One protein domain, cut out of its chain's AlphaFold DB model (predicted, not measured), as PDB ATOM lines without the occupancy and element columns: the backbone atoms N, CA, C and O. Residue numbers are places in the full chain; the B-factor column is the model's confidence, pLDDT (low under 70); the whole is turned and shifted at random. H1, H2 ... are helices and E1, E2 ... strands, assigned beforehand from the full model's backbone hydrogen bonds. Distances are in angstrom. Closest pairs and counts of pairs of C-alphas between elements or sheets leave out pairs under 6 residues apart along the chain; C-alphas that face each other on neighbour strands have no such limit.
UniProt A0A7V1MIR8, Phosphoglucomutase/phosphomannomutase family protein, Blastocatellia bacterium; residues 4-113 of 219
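This is residues 4 to 113 of the 219 residues of the protein "Phosphoglucomutase/phosphomannomutase family protein" of Blastocatellia bacterium (UniProt A0A7V1MIR8). A small sheet of four strands has H3 alone over one face; on its other side H1 lies in the middle of the domain, enclosed by the sheet, H2, H4 and H5. H1 and H2 run side by side, H4 runs from near E4 away from the sheet, and H5 crosses beyond H1 at the end far from the sheet. The 110 printed residues have five named helices and four named strands, in the order H1 E1 H2 E2 H3 E3 E4 H4 H5. The mixed sheet runs E2 E1 E3 E4, in three layers, with H1, H2 and H4 on one face and H3 on the other. The class is mixed, and the whole is compact, with a radius of gyration of the C-alphas of 12.8 A and spans of 35 by 26 by 25 A.

H1, residues 4 to 15, runs along the strands over E3, residues 62 to 66, at a height over the sheet of 9.8 A; their closest C-alphas, Leu 5 and Gly 66, are 6.5 A apart. E1, residues 21 to 25, is the parallel neighbour of E3, with N 23 and O 64 within hydrogen-bond range at 2.9 A. It is also parallel to its neighbour E2, residues 43 to 46, with N 44 and O 22 at 2.8 A. H2, residues 31 to 39, touches H1 at a shallow tilt of 9 degrees, the same way; the closest C-alphas, Pro 6 and Val 32, are 5.1 A apart. E1, H2 and E2 form a strand-helix-strand unit, two parallel neighbour strands with a helix between, its crossover right-handed. H3, residues 50 to 59, is on the opposite face, over E1 and E3 at a height over the sheet of 8.3 A. E2, H3 and E3 form a split unit, with E1 between its strands, also right-handed. E3 and E4, residues 72 to 74, are an antiparallel hairpin, with N 65 and O 73 at 2.9 A. H4, residues 83 to 97, touches H1 at a steep tilt of 52 degrees; the closest C-alphas, His 11 and Ala 93, are 5.7 A apart. H5, residues 101 to 112, is not on the sheet and only just touches H2, with 3 pairs of C-alphas within 8 A, through Phe 112 alone, 6.1 A from Arg 34 between C-alphas. In the five helices every O i to N i+4 pair is within hydrogen-bond range.

H1 begins at C-alpha 4 (30.313, -38.002, 43.798) and is 15.4 A long. H4 is 21.1 A long, and H5, 16.5 A, ends at C-alpha 112 (22.282, -42.702, 33.401).

The two C-alphas farthest apart, those of Thr 59 and Arg 100, are 36.0 A apart. The printed part has no cut and no long link. No printed residue is under 70 in pLDDT.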
ATOM      1  N   ILE A   4      28.915 -37.584  43.672       95.75
ATOM      2  CA  ILE A   4      30.313 -38.002  43.798       95.75
ATOM      3  C   ILE A   4      30.416 -39.521  43.757       95.75
ATOM      4  O   ILE A   4      31.162 -40.036  42.936       95.75
ATOM      5  N   LEU A   5      29.641 -40.242  44.573       96.94
ATOM      6  CA  LEU A   5      29.686 -41.706  44.574       96.94
ATOM      7  C   LEU A   5      29.391 -42.298  43.176       96.94
ATOM      8  O   LEU A   5      30.214 -43.083  42.712       96.94
ATOM      9  N   PRO A   6      28.327 -41.884  42.450       97.00
ATOM     10  CA  PRO A   6      28.119 -42.293  41.058       97.00
ATOM     11  C   PRO A   6      29.300 -42.007  40.124       97.00
ATOM     12  O   PRO A   6      29.672 -42.879  39.344       97.00
ATOM     13  N   LEU A   7      29.924 -40.824  40.211       97.06
ATOM     14  CA  LEU A   7      31.099 -40.493  39.395       97.06
ATOM     15  C   LEU A   7      32.289 -41.411  39.698       97.06
ATOM     16  O   LEU A   7      32.961 -41.861  38.774       97.06
ATOM     17  N   LEU A   8      32.542 -41.708  40.975       97.31
ATOM     18  CA  LEU A   8      33.630 -42.601  41.377       97.31
ATOM     19  C   LEU A   8      33.368 -44.043  40.931       97.31
ATOM     20  O   LEU A   8      34.274 -44.686  40.411       97.31
ATOM     21  N   VAL A   9      32.131 -44.532  41.078       97.81
ATOM     22  CA  VAL A   9      31.711 -45.841  40.549       97.81
ATOM     23  C   VAL A   9      31.941 -45.892  39.040       97.81
ATOM     24  O   VAL A   9      32.551 -46.835  38.540       97.81
ATOM     25  N   TRP A  10      31.496 -44.860  38.321       97.31
ATOM     26  CA  TRP A  10      31.658 -44.779  36.876       97.31
ATOM     27  C   TRP A  10      33.132 -44.818  36.469       97.31
ATOM     28  O   TRP A  10      33.502 -45.631  35.625       97.31
ATOM     29  N   HIS A  11      33.984 -44.022  37.121       97.50
ATOM     30  CA  HIS A  11      35.429 -43.995  36.878       97.50
ATOM     31  C   HIS A  11      36.103 -45.342  37.160       97.50
ATOM     32  O   HIS A  11      36.782 -45.891  36.291       97.50
ATOM     33  N   LEU A  12      35.886 -45.913  38.350       97.50
ATOM     34  CA  LEU A  12      36.496 -47.182  38.759       97.50
ATOM     35  C   LEU A  12      36.126 -48.319  37.801       97.50
ATOM     36  O   LEU A  12      36.983 -49.105  37.399       97.50
ATOM     37  N   VAL A  13      34.854 -48.408  37.413       97.44
ATOM     38  CA  VAL A  13      34.371 -49.533  36.609       97.44
ATOM     39  C   VAL A  13      34.657 -49.337  35.120       97.44
ATOM     40  O   VAL A  13      35.097 -50.281  34.452       97.44
ATOM     41  N   ARG A  14      34.404 -48.142  34.574       95.12
ATOM     42  CA  ARG A  14      34.546 -47.879  33.136       95.12
ATOM     43  C   ARG A  14      35.973 -47.538  32.741       95.12
ATOM     44  O   ARG A  14      36.491 -48.166  31.826       95.12
ATOM     45  N   GLU A  15      36.583 -46.566  33.407       94.25
ATOM     46  CA  GLU A  15      37.876 -46.016  32.983       94.25
ATOM     47  C   GLU A  15      39.034 -46.879  33.492       94.25
ATOM     48  O   GLU A  15      39.960 -47.189  32.746       94.25
ATOM     49  N   ARG A  16      38.962 -47.342  34.748       96.25
ATOM     50  CA  ARG A  16      39.981 -48.241  35.322       96.25
ATOM     51  C   ARG A  16      39.730 -49.720  35.040       96.25
ATOM     52  O   ARG A  16      40.604 -50.543  35.297       96.25
ATOM     53  N   GLY A  17      38.552 -50.077  34.523       96.44
ATOM     54  CA  GLY A  17      38.202 -51.466  34.224       96.44
ATOM     55  C   GLY A  17      38.068 -52.358  35.464       96.44
ATOM     56  O   GLY A  17      38.071 -53.583  35.340       96.44
ATOM     57  N   GLU A  18      37.946 -51.780  36.660       97.25
ATOM     58  CA  GLU A  18      37.845 -52.552  37.894       97.25
ATOM     59  C   GLU A  18      36.468 -53.195  38.051       97.25
ATOM     60  O   GLU A  18      35.457 -52.726  37.525       97.25
ATOM     61  N   ARG A  19      36.420 -54.304  38.789       96.81
ATOM     62  CA  ARG A  19      35.186 -55.026  39.109       96.81
ATOM     63  C   ARG A  19      35.158 -55.393  40.584       96.81
ATOM     64  O   ARG A  19      36.204 -55.603  41.197       96.81
ATOM     65  N   GLY A  20      33.950 -55.472  41.121       97.00
ATOM     66  CA  GLY A  20      33.642 -55.832  42.498       97.00
ATOM     67  C   GLY A  20      32.230 -55.371  42.848       97.00
ATOM     68  O   GLY A  20      31.520 -54.824  41.998       97.00
ATOM     69  N   ILE A  21      31.826 -55.611  44.088       98.25
ATOM     70  CA  ILE A  21      30.502 -55.242  44.590       98.25
ATOM     71  C   ILE A  21      30.459 -53.745  44.887       98.25
ATOM     72  O   ILE A  21      31.365 -53.200  45.517       98.25
ATOM     73  N   ILE A  22      29.394 -53.081  44.450       98.50
ATOM     74  CA  ILE A  22      29.106 -51.694  44.813       98.50
ATOM     75  C   ILE A  22      28.127 -51.714  45.983       98.50
ATOM     76  O   ILE A  22      27.079 -52.354  45.909       98.50
ATOM     77  N   VAL A  23      28.449 -51.015  47.066       98.19
ATOM     78  CA  VAL A  23      27.576 -50.928  48.242       98.19
ATOM     79  C   VAL A  23      27.024 -49.514  48.366       98.19
ATOM     80  O   VAL A  23      27.760 -48.530  48.291       98.19
ATOM     81  N   ARG A  24      25.722 -49.378  48.597       97.38
ATOM     82  CA  ARG A  24      25.118 -48.076  48.893       97.38
ATOM     83  C   ARG A  24      24.115 -48.174  50.030       97.38
ATOM     84  O   ARG A  24      23.461 -49.205  50.203       97.38
ATOM     85  N   THR A  25      23.942 -47.087  50.774       97.31
ATOM     86  CA  THR A  25      22.856 -47.020  51.758       97.31
ATOM     87  C   THR A  25      21.493 -46.891  51.085       97.31
ATOM     88  O   THR A  25      21.352 -46.530  49.913       97.31
ATOM     89  N   PHE A  26      20.451 -47.190  51.847       97.25
ATOM     90  CA  PHE A  26      19.068 -47.171  51.389       97.25
ATOM     91  C   PHE A  26      18.593 -45.800  50.862       97.25
ATOM     92  O   PHE A  26      17.770 -45.731  49.940       97.25
ATOM     93  N   SER A  27      19.161 -44.718  51.403       96.12
ATOM     94  CA  SER A  27      18.927 -43.317  51.025       96.12
ATOM     95  C   SER A  27      19.845 -42.809  49.907       96.12
ATOM     96  O   SER A  27      19.687 -41.667  49.476       96.12
ATOM     97  N   GLN A  28      20.810 -43.607  49.431       95.94
ATOM     98  CA  GLN A  28      21.656 -43.215  48.304       95.94
ATOM     99  C   GLN A  28      20.895 -43.126  46.982       95.94
ATOM    100  O   GLN A  28      19.819 -43.698  46.814       95.94
ATOM    101  N   SER A  29      21.501 -42.383  46.049       95.31
ATOM    102  CA  SER A  29      20.941 -42.140  44.723       95.31
ATOM    103  C   SER A  29      20.735 -43.437  43.943       95.31
ATOM    104  O   SER A  29      21.637 -44.280  43.907       95.31
ATOM    105  N   VAL A  30      19.609 -43.544  43.232       94.75
ATOM    106  CA  VAL A  30      19.369 -44.640  42.270       94.75
ATOM    107  C   VAL A  30      20.337 -44.602  41.085       94.75
ATOM    108  O   VAL A  30      20.457 -45.585  40.357       94.75
ATOM    109  N   LEU A  31      21.076 -43.500  40.893       95.62
ATOM    110  CA  LEU A  31      22.118 -43.427  39.870       95.62
ATOM    111  C   LEU A  31      23.208 -44.473  40.059       95.62
ATOM    112  O   LEU A  31      23.746 -44.961  39.071       95.62
ATOM    113  N   VAL A  32      23.514 -44.840  41.303       97.06
ATOM    114  CA  VAL A  32      24.483 -45.902  41.584       97.06
ATOM    115  C   VAL A  32      24.004 -47.230  40.993       97.06
ATOM    116  O   VAL A  32      24.790 -47.908  40.338       97.06
ATOM    117  N   ASP A  33      22.718 -47.554  41.154       96.06
ATOM    118  CA  ASP A  33      22.123 -48.784  40.614       96.06
ATOM    119  C   ASP A  33      22.146 -48.770  39.091       96.06
ATOM    120  O   ASP A  33      22.621 -49.710  38.467       96.06
ATOM    121  N   ARG A  34      21.722 -47.656  38.480       96.81
ATOM    122  CA  ARG A  34      21.697 -47.521  37.018       96.81
ATOM    123  C   ARG A  34      23.079 -47.670  36.389       96.81
ATOM    124  O   ARG A  34      23.204 -48.293  35.338       96.81
ATOM    125  N   ILE A  35      24.110 -47.102  37.015       97.19
ATOM    126  CA  ILE A  35      25.493 -47.240  36.546       97.19
ATOM    127  C   ILE A  35      25.967 -48.681  36.721       97.19
ATOM    128  O   ILE A  35      26.560 -49.242  35.803       97.19
ATOM    129  N   ALA A  36      25.707 -49.285  37.880       97.06
ATOM    130  CA  ALA A  36      26.110 -50.654  38.162       97.06
ATOM    131  C   ALA A  36      25.460 -51.651  37.191       97.06
ATOM    132  O   ALA A  36      26.172 -52.456  36.592       97.06
ATOM    133  N   ASP A  37      24.153 -51.529  36.955       97.00
ATOM    134  CA  ASP A  37      23.401 -52.357  36.010       97.00
ATOM    135  C   ASP A  37      23.940 -52.201  34.583       97.00
ATOM    136  O   ASP A  37      24.217 -53.190  33.903       97.00
ATOM    137  N   ALA A  38      24.166 -50.960  34.139       97.12
ATOM    138  CA  ALA A  38      24.691 -50.675  32.805       97.12
ATOM    139  C   ALA A  38      26.129 -51.179  32.592       97.12
ATOM    140  O   ALA A  38      26.529 -51.445  31.458       97.12
ATOM    141  N   LEU A  39      26.920 -51.296  33.663       96.62
ATOM    142  CA  LEU A  39      28.318 -51.731  33.610       96.62
ATOM    143  C   LEU A  39      28.533 -53.184  34.068       96.62
ATOM    144  O   LEU A  39      29.670 -53.665  34.048       96.62
ATOM    145  N   GLY A  40      27.466 -53.893  34.446       96.62
ATOM    146  CA  GLY A  40      27.515 -55.294  34.866       96.62
ATOM    147  C   GLY A  40      28.170 -55.516  36.232       96.62
ATOM    148  O   GLY A  40      28.866 -56.516  36.421       96.62
ATOM    149  N   CYS A  41      27.982 -54.594  37.177       97.44
ATOM    150  CA  CYS A  41      28.472 -54.710  38.550       97.44
ATOM    151  C   CYS A  41      27.334 -55.053  39.524       97.44
ATOM    152  O   CYS A  41      26.278 -54.429  39.470       97.44
ATOM    153  N   PRO A  42      27.533 -56.003  40.456       98.00
ATOM    154  CA  PRO A  42      26.530 -56.304  41.470       98.00
ATOM    155  C   PRO A  42      26.421 -55.173  42.500       98.00
ATOM    156  O   PRO A  42      27.433 -54.604  42.920       98.00
ATOM    157  N   VAL A  43      25.195 -54.902  42.958       98.25
ATOM    158  CA  VAL A  43      24.907 -53.908  44.003       98.25
ATOM    159  C   VAL A  43      24.410 -54.579  45.283       98.25
ATOM    160  O   VAL A  43      23.596 -55.505  45.253       98.25
ATOM    161  N   ARG A  44      24.875 -54.078  46.430       98.19
ATOM    162  CA  ARG A  44      24.302 -54.343  47.755       98.19
ATOM    163  C   ARG A  44      23.702 -53.062  48.312       98.19
ATOM    164  O   ARG A  44      24.373 -52.035  48.409       98.19
ATOM    165  N   ILE A  45      22.435 -53.142  48.702       97.94
ATOM    166  CA  ILE A  45      21.731 -52.057  49.380       97.94
ATOM    167  C   ILE A  45      21.682 -52.401  50.864       97.94
ATOM    168  O   ILE A  45      21.189 -53.465  51.235       97.94
ATOM    169  N   VAL A  46      22.186 -51.503  51.705       97.94
ATOM    170  CA  VAL A  46      22.227 -51.678  53.164       97.94
ATOM    171  C   VAL A  46      21.434 -50.579  53.881       97.94
ATOM    172  O   VAL A  46      21.174 -49.528  53.282       97.94
ATOM    173  N   PRO A  47      21.043 -50.776  55.154       96.94
ATOM    174  CA  PRO A  47      20.502 -49.694  55.977       96.94
ATOM    175  C   PRO A  47      21.462 -48.496  56.064       96.94
ATOM    176  O   PRO A  47      22.649 -48.601  55.753       96.94
ATOM    177  N   ILE A  48      20.957 -47.341  56.490       95.06
ATOM    178  CA  ILE A  48      21.763 -46.124  56.631       95.06
ATOM    179  C   ILE A  48      22.715 -46.280  57.826       95.06
ATOM    180  O   ILE A  48      22.280 -46.500  58.961       95.06
ATOM    181  N   GLY A  49      24.016 -46.129  57.575       93.88
ATOM    182  CA  GLY A  49      25.095 -46.240  58.555       93.88
ATOM    183  C   GLY A  49      26.341 -46.925  57.975       93.88
ATOM    184  O   GLY A  49      26.280 -48.089  57.583       93.88
ATOM    185  N   PHE A  50      27.500 -46.248  58.014       95.19
ATOM    186  CA  PHE A  50      28.724 -46.749  57.373       95.19
ATOM    187  C   PHE A  50      29.179 -48.106  57.908       95.19
ATOM    188  O   PHE A  50      29.797 -48.872  57.181       95.19
ATOM    189  N   LYS A  51      28.837 -48.434  59.160       94.88
ATOM    190  CA  LYS A  51      29.140 -49.738  59.763       94.88
ATOM    191  C   LYS A  51      28.682 -50.913  58.885       94.88
ATOM    192  O   LYS A  51      29.430 -51.862  58.732       94.88
ATOM    193  N   TYR A  52      27.520 -50.808  58.229       96.69
ATOM    194  CA  TYR A  52      27.014 -51.871  57.356       96.69
ATOM    195  C   TYR A  52      27.841 -52.007  56.073       96.69
ATOM    196  O   TYR A  52      27.992 -53.102  55.544       96.69
ATOM    197  N   ILE A  53      28.386 -50.895  55.573       97.31
ATOM    198  CA  ILE A  53      29.309 -50.892  54.436       97.31
ATOM    199  C   ILE A  53      30.649 -51.497  54.861       97.31
ATOM    200  O   ILE A  53      31.166 -52.365  54.164       97.31
ATOM    201  N   ALA A  54      31.186 -51.072  56.006       96.69
ATOM    202  CA  ALA A  54      32.442 -51.573  56.555       96.69
ATOM    203  C   ALA A  54      32.399 -53.091  56.802       96.69
ATOM    204  O   ALA A  54      33.325 -53.796  56.404       96.69
ATOM    205  N   ASP A  55      31.303 -53.604  57.370       96.75
ATOM    206  CA  ASP A  55      31.096 -55.041  57.589       96.75
ATOM    207  C   ASP A  55      31.151 -55.831  56.267       96.75
ATOM    208  O   ASP A  55      31.795 -56.881  56.190       96.75
ATOM    209  N   LEU A  56      30.536 -55.309  55.198       97.44
ATOM    210  CA  LEU A  56      30.611 -55.914  53.863       97.44
ATOM    211  C   LEU A  56      32.007 -55.797  53.247       97.44
ATOM    212  O   LEU A  56      32.482 -56.751  52.644       97.44
ATOM    213  N   MET A  57      32.704 -54.672  53.426       97.00
ATOM    214  CA  MET A  57      34.085 -54.509  52.948       97.00
ATOM    215  C   MET A  57      35.065 -55.484  53.616       97.00
ATOM    216  O   MET A  57      36.096 -55.805  53.033       97.00
ATOM    217  N   LEU A  58      34.760 -55.946  54.831       95.44
ATOM    218  CA  LEU A  58      35.555 -56.941  55.552       95.44
ATOM    219  C   LEU A  58      35.282 -58.385  55.105       95.44
ATOM    220  O   LEU A  58      36.095 -59.265  55.386       95.44
ATOM    221  N   THR A  59      34.135 -58.649  54.475       96.06
ATOM    222  CA  THR A  59      33.622 -60.015  54.259       96.06
ATOM    223  C   THR A  59      33.348 -60.363  52.797       96.06
ATOM    224  O   THR A  59      33.297 -61.545  52.457       96.06
ATOM    225  N   GLU A  60      33.210 -59.368  51.925       96.06
ATOM    226  CA  GLU A  60      32.941 -59.512  50.496       96.06
ATOM    227  C   GLU A  60      33.940 -58.688  49.658       96.06
ATOM    228  O   GLU A  60      34.588 -57.757  50.137       96.06
ATOM    229  N   GLU A  61      34.024 -58.991  48.359       95.75
ATOM    230  CA  GLU A  61      34.858 -58.268  47.386       95.75
ATOM    231  C   GLU A  61      34.222 -56.928  46.971       95.75
ATOM    232  O   GLU A  61      33.857 -56.699  45.809       95.75
ATOM    233  N   VAL A  62      34.046 -56.032  47.943       97.75
ATOM    234  CA  VAL A  62      33.506 -54.684  47.735       97.75
ATOM    235  C   VAL A  62      34.532 -53.818  47.011       97.75
ATOM    236  O   VAL A  62      35.650 -53.643  47.481       97.75
ATOM    237  N   LEU A  63      34.136 -53.246  45.871       97.69
ATOM    238  CA  LEU A  63      34.919 -52.272  45.109       97.69
ATOM    239  C   LEU A  63      34.855 -50.885  45.755       97.69
ATOM    240  O   LEU A  63      35.873 -50.224  45.945       97.69
ATOM    241  N   ILE A  64      33.639 -50.434  46.052       97.81
ATOM    242  CA  ILE A  64      33.359 -49.107  46.593       97.81
ATOM    243  C   ILE A  64      32.039 -49.141  47.355       97.81
ATOM    244  O   ILE A  64      31.078 -49.786  46.930       97.81
ATOM    245  N   GLY A  65      31.993 -48.429  48.474       97.31
ATOM    246  CA  GLY A  65      30.802 -48.261  49.287       97.31
ATOM    247  C   GLY A  65      30.589 -46.805  49.676       97.31
ATOM    248  O   GLY A  65      31.560 -46.107  49.968       97.31
ATOM    249  N   GLY A  66      29.345 -46.324  49.709       96.12
ATOM    250  CA  GLY A  66      29.092 -44.961  50.184       96.12
ATOM    251  C   GLY A  66      27.696 -44.654  50.723       96.12
ATOM    252  O   GLY A  66      26.724 -45.370  50.481       96.12
ATOM    253  N   GLU A  67      27.628 -43.543  51.458       93.44
ATOM    254  CA  GLU A  67      26.433 -43.014  52.126       93.44
ATOM    255  C   GLU A  67      26.081 -41.591  51.674       93.44
ATOM    256  O   GLU A  67      26.898 -40.844  51.126       93.44
ATOM    257  N   GLU A  68      24.868 -41.147  51.999       87.88
ATOM    258  CA  GLU A  68      24.364 -39.802  51.685       87.88
ATOM    259  C   GLU A  68      25.063 -38.688  52.437       87.88
ATOM    260  O   GLU A  68      25.131 -37.559  51.949       87.88
ATOM    261  N   SER A  69      25.633 -39.024  53.591       88.94
ATOM    262  CA  SER A  69      26.457 -38.126  54.394       88.94
ATOM    263  C   SER A  69      27.762 -37.736  53.687       88.94
ATOM    264  O   SER A  69      28.402 -36.769  54.091       88.94
ATOM    265  N   GLY A  70      28.148 -38.446  52.618       89.50
ATOM    266  CA  GLY A  70      29.423 -38.267  51.921       89.50
ATOM    267  C   GLY A  70      30.530 -39.200  52.404       89.50
ATOM    268  O   GLY A  70      31.643 -39.112  51.891       89.50
ATOM    269  N   GLY A  71      30.239 -40.101  53.345       94.12
ATOM    270  CA  GLY A  71      31.151 -41.179  53.703       94.12
ATOM    271  C   GLY A  71      31.323 -42.156  52.541       94.12
ATOM    272  O   GLY A  71      30.339 -42.748  52.107       94.12
ATOM    273  N   ILE A  72      32.552 -42.314  52.041       96.62
ATOM    274  CA  ILE A  72      32.898 -43.229  50.944       96.62
ATOM    275  C   ILE A  72      34.127 -44.041  51.358       96.62
ATOM    276  O   ILE A  72      35.117 -43.465  51.809       96.62
ATOM    277  N   GLY A  73      34.051 -45.361  51.197       95.75
ATOM    278  CA  GLY A  73      35.172 -46.293  51.328       95.75
ATOM    279  C   GLY A  73      35.432 -46.989  49.997       95.75
ATOM    280  O   GLY A  73      34.495 -47.279  49.250       95.75
ATOM    281  N   VAL A  74      36.699 -47.238  49.680       95.62
ATOM    282  CA  VAL A  74      37.128 -47.845  48.411       95.62
ATOM    283  C   VAL A  74      38.062 -49.015  48.710       95.62
ATOM    284  O   VAL A  74      38.829 -48.978  49.674       95.62
ATOM    285  N   ARG A  75      37.983 -50.069  47.897       92.88
ATOM    286  CA  ARG A  75      38.822 -51.267  48.006       92.88
ATOM    287  C   ARG A  75      40.313 -50.939  48.024       92.88
ATOM    288  O   ARG A  75      40.765 -49.999  47.377       92.88
ATOM    289  N   GLY A  76      41.089 -51.794  48.693       83.44
ATOM    290  CA  GLY A  76      42.550 -51.699  48.735       83.44
ATOM    291  C   GLY A  76      43.073 -50.729  49.795       83.44
ATOM    292  O   GLY A  76      44.280 -50.514  49.879       83.44
ATOM    293  N   TYR A  77      42.179 -50.175  50.615       80.00
ATOM    294  CA  TYR A  77      42.507 -49.334  51.758       80.00
ATOM    295  C   TYR A  77      41.751 -49.799  53.015       80.00
ATOM    296  O   TYR A  77      41.319 -50.949  53.095       80.00
ATOM    297  N   LEU A  78      41.623 -48.934  54.022       86.12
ATOM    298  CA  LEU A  78      40.859 -49.227  55.232       86.12
ATOM    299  C   LEU A  78      39.362 -49.416  54.905       86.12
ATOM    300  O   LEU A  78      38.823 -48.652  54.102       86.12
ATOM    301  N   PRO A  79      38.665 -50.373  55.551       91.19
ATOM    302  CA  PRO A  79      37.212 -50.537  55.461       91.19
ATOM    303  C   PRO A  79      36.490 -49.440  56.268       91.19
ATOM    304  O   PRO A  79      35.718 -49.709  57.182       91.19
ATOM    305  N   GLU A  80      36.797 -48.182  55.969       93.94
ATOM    306  CA  GLU A  80      36.310 -46.984  56.646       93.94
ATOM    307  C   GLU A  80      36.186 -45.841  55.627       93.94
ATOM    308  O   GLU A  80      36.683 -45.914  54.499       93.94
ATOM    309  N   ARG A  81      35.494 -44.776  56.021       94.56
ATOM    310  CA  ARG A  81      35.375 -43.548  55.237       94.56
ATOM    311  C   ARG A  81      36.731 -42.873  55.103       94.56
ATOM    312  O   ARG A  81      37.354 -42.531  56.105       94.56
ATOM    313  N   ASP A  82      37.116 -42.565  53.871       93.31
ATOM    314  CA  ASP A  82      38.301 -41.756  53.594       93.31
ATOM    315  C   ASP A  82      37.980 -40.650  52.585       93.31
ATOM    316  O   ASP A  82      37.956 -40.844  51.367       93.31
ATOM    317  N   GLY A  83      37.735 -39.449  53.114       93.56
ATOM    318  CA  GLY A  83      37.466 -38.266  52.299       93.56
ATOM    319  C   GLY A  83      38.680 -37.789  51.498       93.56
ATOM    320  O   GLY A  83      38.503 -37.222  50.420       93.56
ATOM    321  N   THR A  84      39.900 -38.039  51.982       94.19
ATOM    322  CA  THR A  84      41.130 -37.670  51.265       94.19
ATOM    323  C   THR A  84      41.292 -38.566  50.049       94.19
ATOM    324  O   THR A  84      41.458 -38.067  48.936       94.19
ATOM    325  N   PHE A  85      41.166 -39.879  50.239       93.81
ATOM    326  CA  PHE A  85      41.234 -40.843  49.148       93.81
ATOM    327  C   PHE A  85      40.114 -40.614  48.126       93.81
ATOM    328  O   PHE A  85      40.386 -40.518  46.931       93.81
ATOM    329  N   ALA A  86      38.868 -40.429  48.580       94.75
ATOM    330  CA  ALA A  86      37.746 -40.127  47.691       94.75
ATOM    331  C   ALA A  86      37.952 -38.814  46.909       94.75
ATOM    332  O   ALA A  86      37.612 -38.739  45.727       94.75
ATOM    333  N   GLY A  87      38.536 -37.792  47.540       95.44
ATOM    334  CA  GLY A  87      38.886 -36.531  46.884       95.44
ATOM    335  C   GLY A  87      39.964 -36.698  45.811       95.44
ATOM    336  O   GLY A  87      39.812 -36.172  44.709       95.44
ATOM    337  N   LEU A  88      41.021 -37.463  46.094       96.00
ATOM    338  CA  LEU A  88      42.071 -37.773  45.118       96.00
ATOM    339  C   LEU A  88      41.534 -38.600  43.946       96.00
ATOM    340  O   LEU A  88      41.845 -38.292  42.798       96.00
ATOM    341  N   LEU A  89      40.675 -39.584  44.214       95.75
ATOM    342  CA  LEU A  89      40.042 -40.396  43.175       95.75
ATOM    343  C   LEU A  89      39.085 -39.568  42.303       95.75
ATOM    344  O   LEU A  89      39.001 -39.781  41.095       95.75
ATOM    345  N   LEU A  90      38.391 -38.584  42.884       96.94
ATOM    346  CA  LEU A  90      37.590 -37.635  42.111       96.94
ATOM    347  C   LEU A  90      38.476 -36.780  41.197       96.94
ATOM    348  O   LEU A  90      38.132 -36.582  40.035       96.94
ATOM    349  N   LEU A  91      39.610 -36.278  41.697       97.56
ATOM    350  CA  LEU A  91      40.564 -35.531  40.871       97.56
ATOM    351  C   LEU A  91      41.108 -36.395  39.729       97.56
ATOM    352  O   LEU A  91      41.157 -35.925  38.595       97.56
ATOM    353  N   GLU A  92      41.453 -37.651  40.009       97.06
ATOM    354  CA  GLU A  92      41.860 -38.630  38.998       97.06
ATOM    355  C   GLU A  92      40.787 -38.778  37.908       97.06
ATOM    356  O   GLU A  92      41.102 -38.634  36.727       97.06
ATOM    357  N   ALA A  93      39.521 -38.972  38.293       96.56
ATOM    358  CA  ALA A  93      38.400 -39.111  37.361       96.56
ATOM    359  C   ALA A  93      38.213 -37.879  36.459       96.56
ATOM    360  O   ALA A  93      37.980 -38.007  35.257       96.56
ATOM    361  N   LEU A  94      38.339 -36.676  37.024       97.19
ATOM    362  CA  LEU A  94      38.210 -35.427  36.269       97.19
ATOM    363  C   LEU A  94      39.381 -35.220  35.301       97.19
ATOM    364  O   LEU A  94      39.168 -34.833  34.151       97.19
ATOM    365  N   ILE A  95      40.608 -35.508  35.744       96.50
ATOM    366  CA  ILE A  95      41.820 -35.379  34.925       96.50
ATOM    367  C   ILE A  95      41.803 -36.386  33.775       96.50
ATOM    368  O   ILE A  95      42.070 -35.998  32.639       96.50
ATOM    369  N   ALA A  96      41.447 -37.645  34.041       94.19
ATOM    370  CA  ALA A  96      41.381 -38.698  33.027       94.19
ATOM    371  C   ALA A  96      40.414 -38.348  31.883       94.19
ATOM    372  O   ALA A  96      40.667 -38.685  30.728       94.19
ATOM    373  N   ARG A  97      39.331 -37.627  32.198       92.56
ATOM    374  CA  ARG A  97      38.301 -37.212  31.237       92.56
ATOM    375  C   ARG A  97      38.549 -35.826  30.633       92.56
ATOM    376  O   ARG A  97      37.893 -35.464  29.662       92.56
ATOM    377  N   GLY A  98      39.475 -35.044  31.194       95.00
ATOM    378  CA  GLY A  98      39.704 -33.650  30.803       95.00
ATOM    379  C   GLY A  98      38.495 -32.741  31.056       95.00
ATOM    380  O   GLY A  98      38.334 -31.729  30.375       95.00
ATOM    381  N   GLU A  99      37.632 -33.104  32.007       94.12
ATOM    382  CA  GLU A  99      36.343 -32.456  32.260       94.12
ATOM    383  C   GLU A  99      36.374 -31.623  33.548       94.12
ATOM    384  O   GLU A  99      36.958 -31.999  34.567       94.12
ATOM    385  N   ARG A 100      35.664 -30.493  33.546       96.44
ATOM    386  CA  ARG A 100      35.319 -29.773  34.779       96.44
ATOM    387  C   ARG A 100      34.300 -30.592  35.584       96.44
ATOM    388  O   ARG A 100      33.476 -31.282  34.985       96.44
ATOM    389  N   PRO A 101      34.213 -30.423  36.919       95.12
ATOM    390  CA  PRO A 101      33.242 -31.154  37.742       95.12
ATOM    391  C   PRO A 101      31.800 -31.108  37.217       95.12
ATOM    392  O   PRO A 101      31.114 -32.124  37.169       95.12
ATOM    393  N   SER A 102      31.337 -29.937  36.765       95.50
ATOM    394  CA  SER A 102      29.974 -29.799  36.239       95.50
ATOM    395  C   SER A 102      29.770 -30.482  34.881       95.50
ATOM    396  O   SER A 102      28.652 -30.880  34.564       95.50
ATOM    397  N   GLU A 103      30.825 -30.626  34.079       97.12
ATOM    398  CA  GLU A 103      30.785 -31.329  32.794       97.12
ATOM    399  C   GLU A 103      30.697 -32.836  33.016       97.12
ATOM    400  O   GLU A 103      29.828 -33.467  32.418       97.12
ATOM    401  N   ALA A 104      31.488 -33.370  33.950       96.56
ATOM    402  CA  ALA A 104      31.443 -34.777  34.338       96.56
ATOM    403  C   ALA A 104      30.068 -35.181  34.885       96.56
ATOM    404  O   ALA A 104      29.501 -36.189  34.466       96.56
ATOM    405  N   VAL A 105      29.469 -34.353  35.750       95.88
ATOM    406  CA  VAL A 105      28.097 -34.580  36.239       95.88
ATOM    407  C   VAL A 105      27.085 -34.561  35.091       95.88
ATOM    408  O   VAL A 105      26.255 -35.460  34.999       95.88
ATOM    409  N   ARG A 106      27.158 -33.578  34.181       96.38
ATOM    410  CA  ARG A 106      26.261 -33.535  33.011       96.38
ATOM    411  C   ARG A 106      26.464 -34.734  32.087       96.38
ATOM    412  O   ARG A 106      25.501 -35.196  31.484       96.38
ATOM    413  N   ALA A 107      27.691 -35.228  31.938       96.25
ATOM    414  CA  ALA A 107      27.978 -36.425  31.156       96.25
ATOM    415  C   ALA A 107      27.348 -37.671  31.786       96.25
ATOM    416  O   ALA A 107      26.652 -38.405  31.089       96.25
ATOM    417  N   LEU A 108      27.497 -37.828  33.103       95.50
ATOM    418  CA  LEU A 108      26.853 -38.886  33.873       95.50
ATOM    419  C   LEU A 108      25.323 -38.827  33.736       95.50
ATOM    420  O   LEU A 108      24.689 -39.845  33.476       95.50
ATOM    421  N   TRP A 109      24.724 -37.637  33.825       96.06
ATOM    422  CA  TRP A 109      23.276 -37.474  33.676       96.06
ATOM    423  C   TRP A 109      22.755 -37.792  32.280       96.06
ATOM    424  O   TRP A 109      21.706 -38.420  32.149       96.06
ATOM    425  N   ARG A 110      23.488 -37.400  31.231       96.62
ATOM    426  CA  ARG A 110      23.117 -37.737  29.848       96.62
ATOM    427  C   ARG A 110      23.037 -39.242  29.619       96.62
ATOM    428  O   ARG A 110      22.282 -39.670  28.754       96.62
ATOM    429  N   GLU A 111      23.825 -40.019  30.350       96.12
ATOM    430  CA  GLU A 111      23.914 -41.459  30.152       96.12
ATOM    431  C   GLU A 111      23.002 -42.257  31.088       96.12
ATOM    432  O   GLU A 111      22.304 -43.162  30.640       96.12
ATOM    433  N   PHE A 112      22.970 -41.909  32.374       96.19
ATOM    434  CA  PHE A 112      22.282 -42.702  33.401       96.19
ATOM    435  C   PHE A 112      21.005 -42.031  33.933       96.19
ATOM    436  O   PHE A 112      20.262 -42.612  34.729       96.19
ATOM    437  N   GLY A 113      20.698 -40.826  33.454       96.06
ATOM    438  CA  GLY A 113      19.557 -40.019  33.872       96.06
ATOM    439  C   GLY A 113      19.932 -38.926  34.866       96.06
ATOM    440  O   GLY A 113      20.955 -38.973  35.545       96.06
TER     441      GLY A 113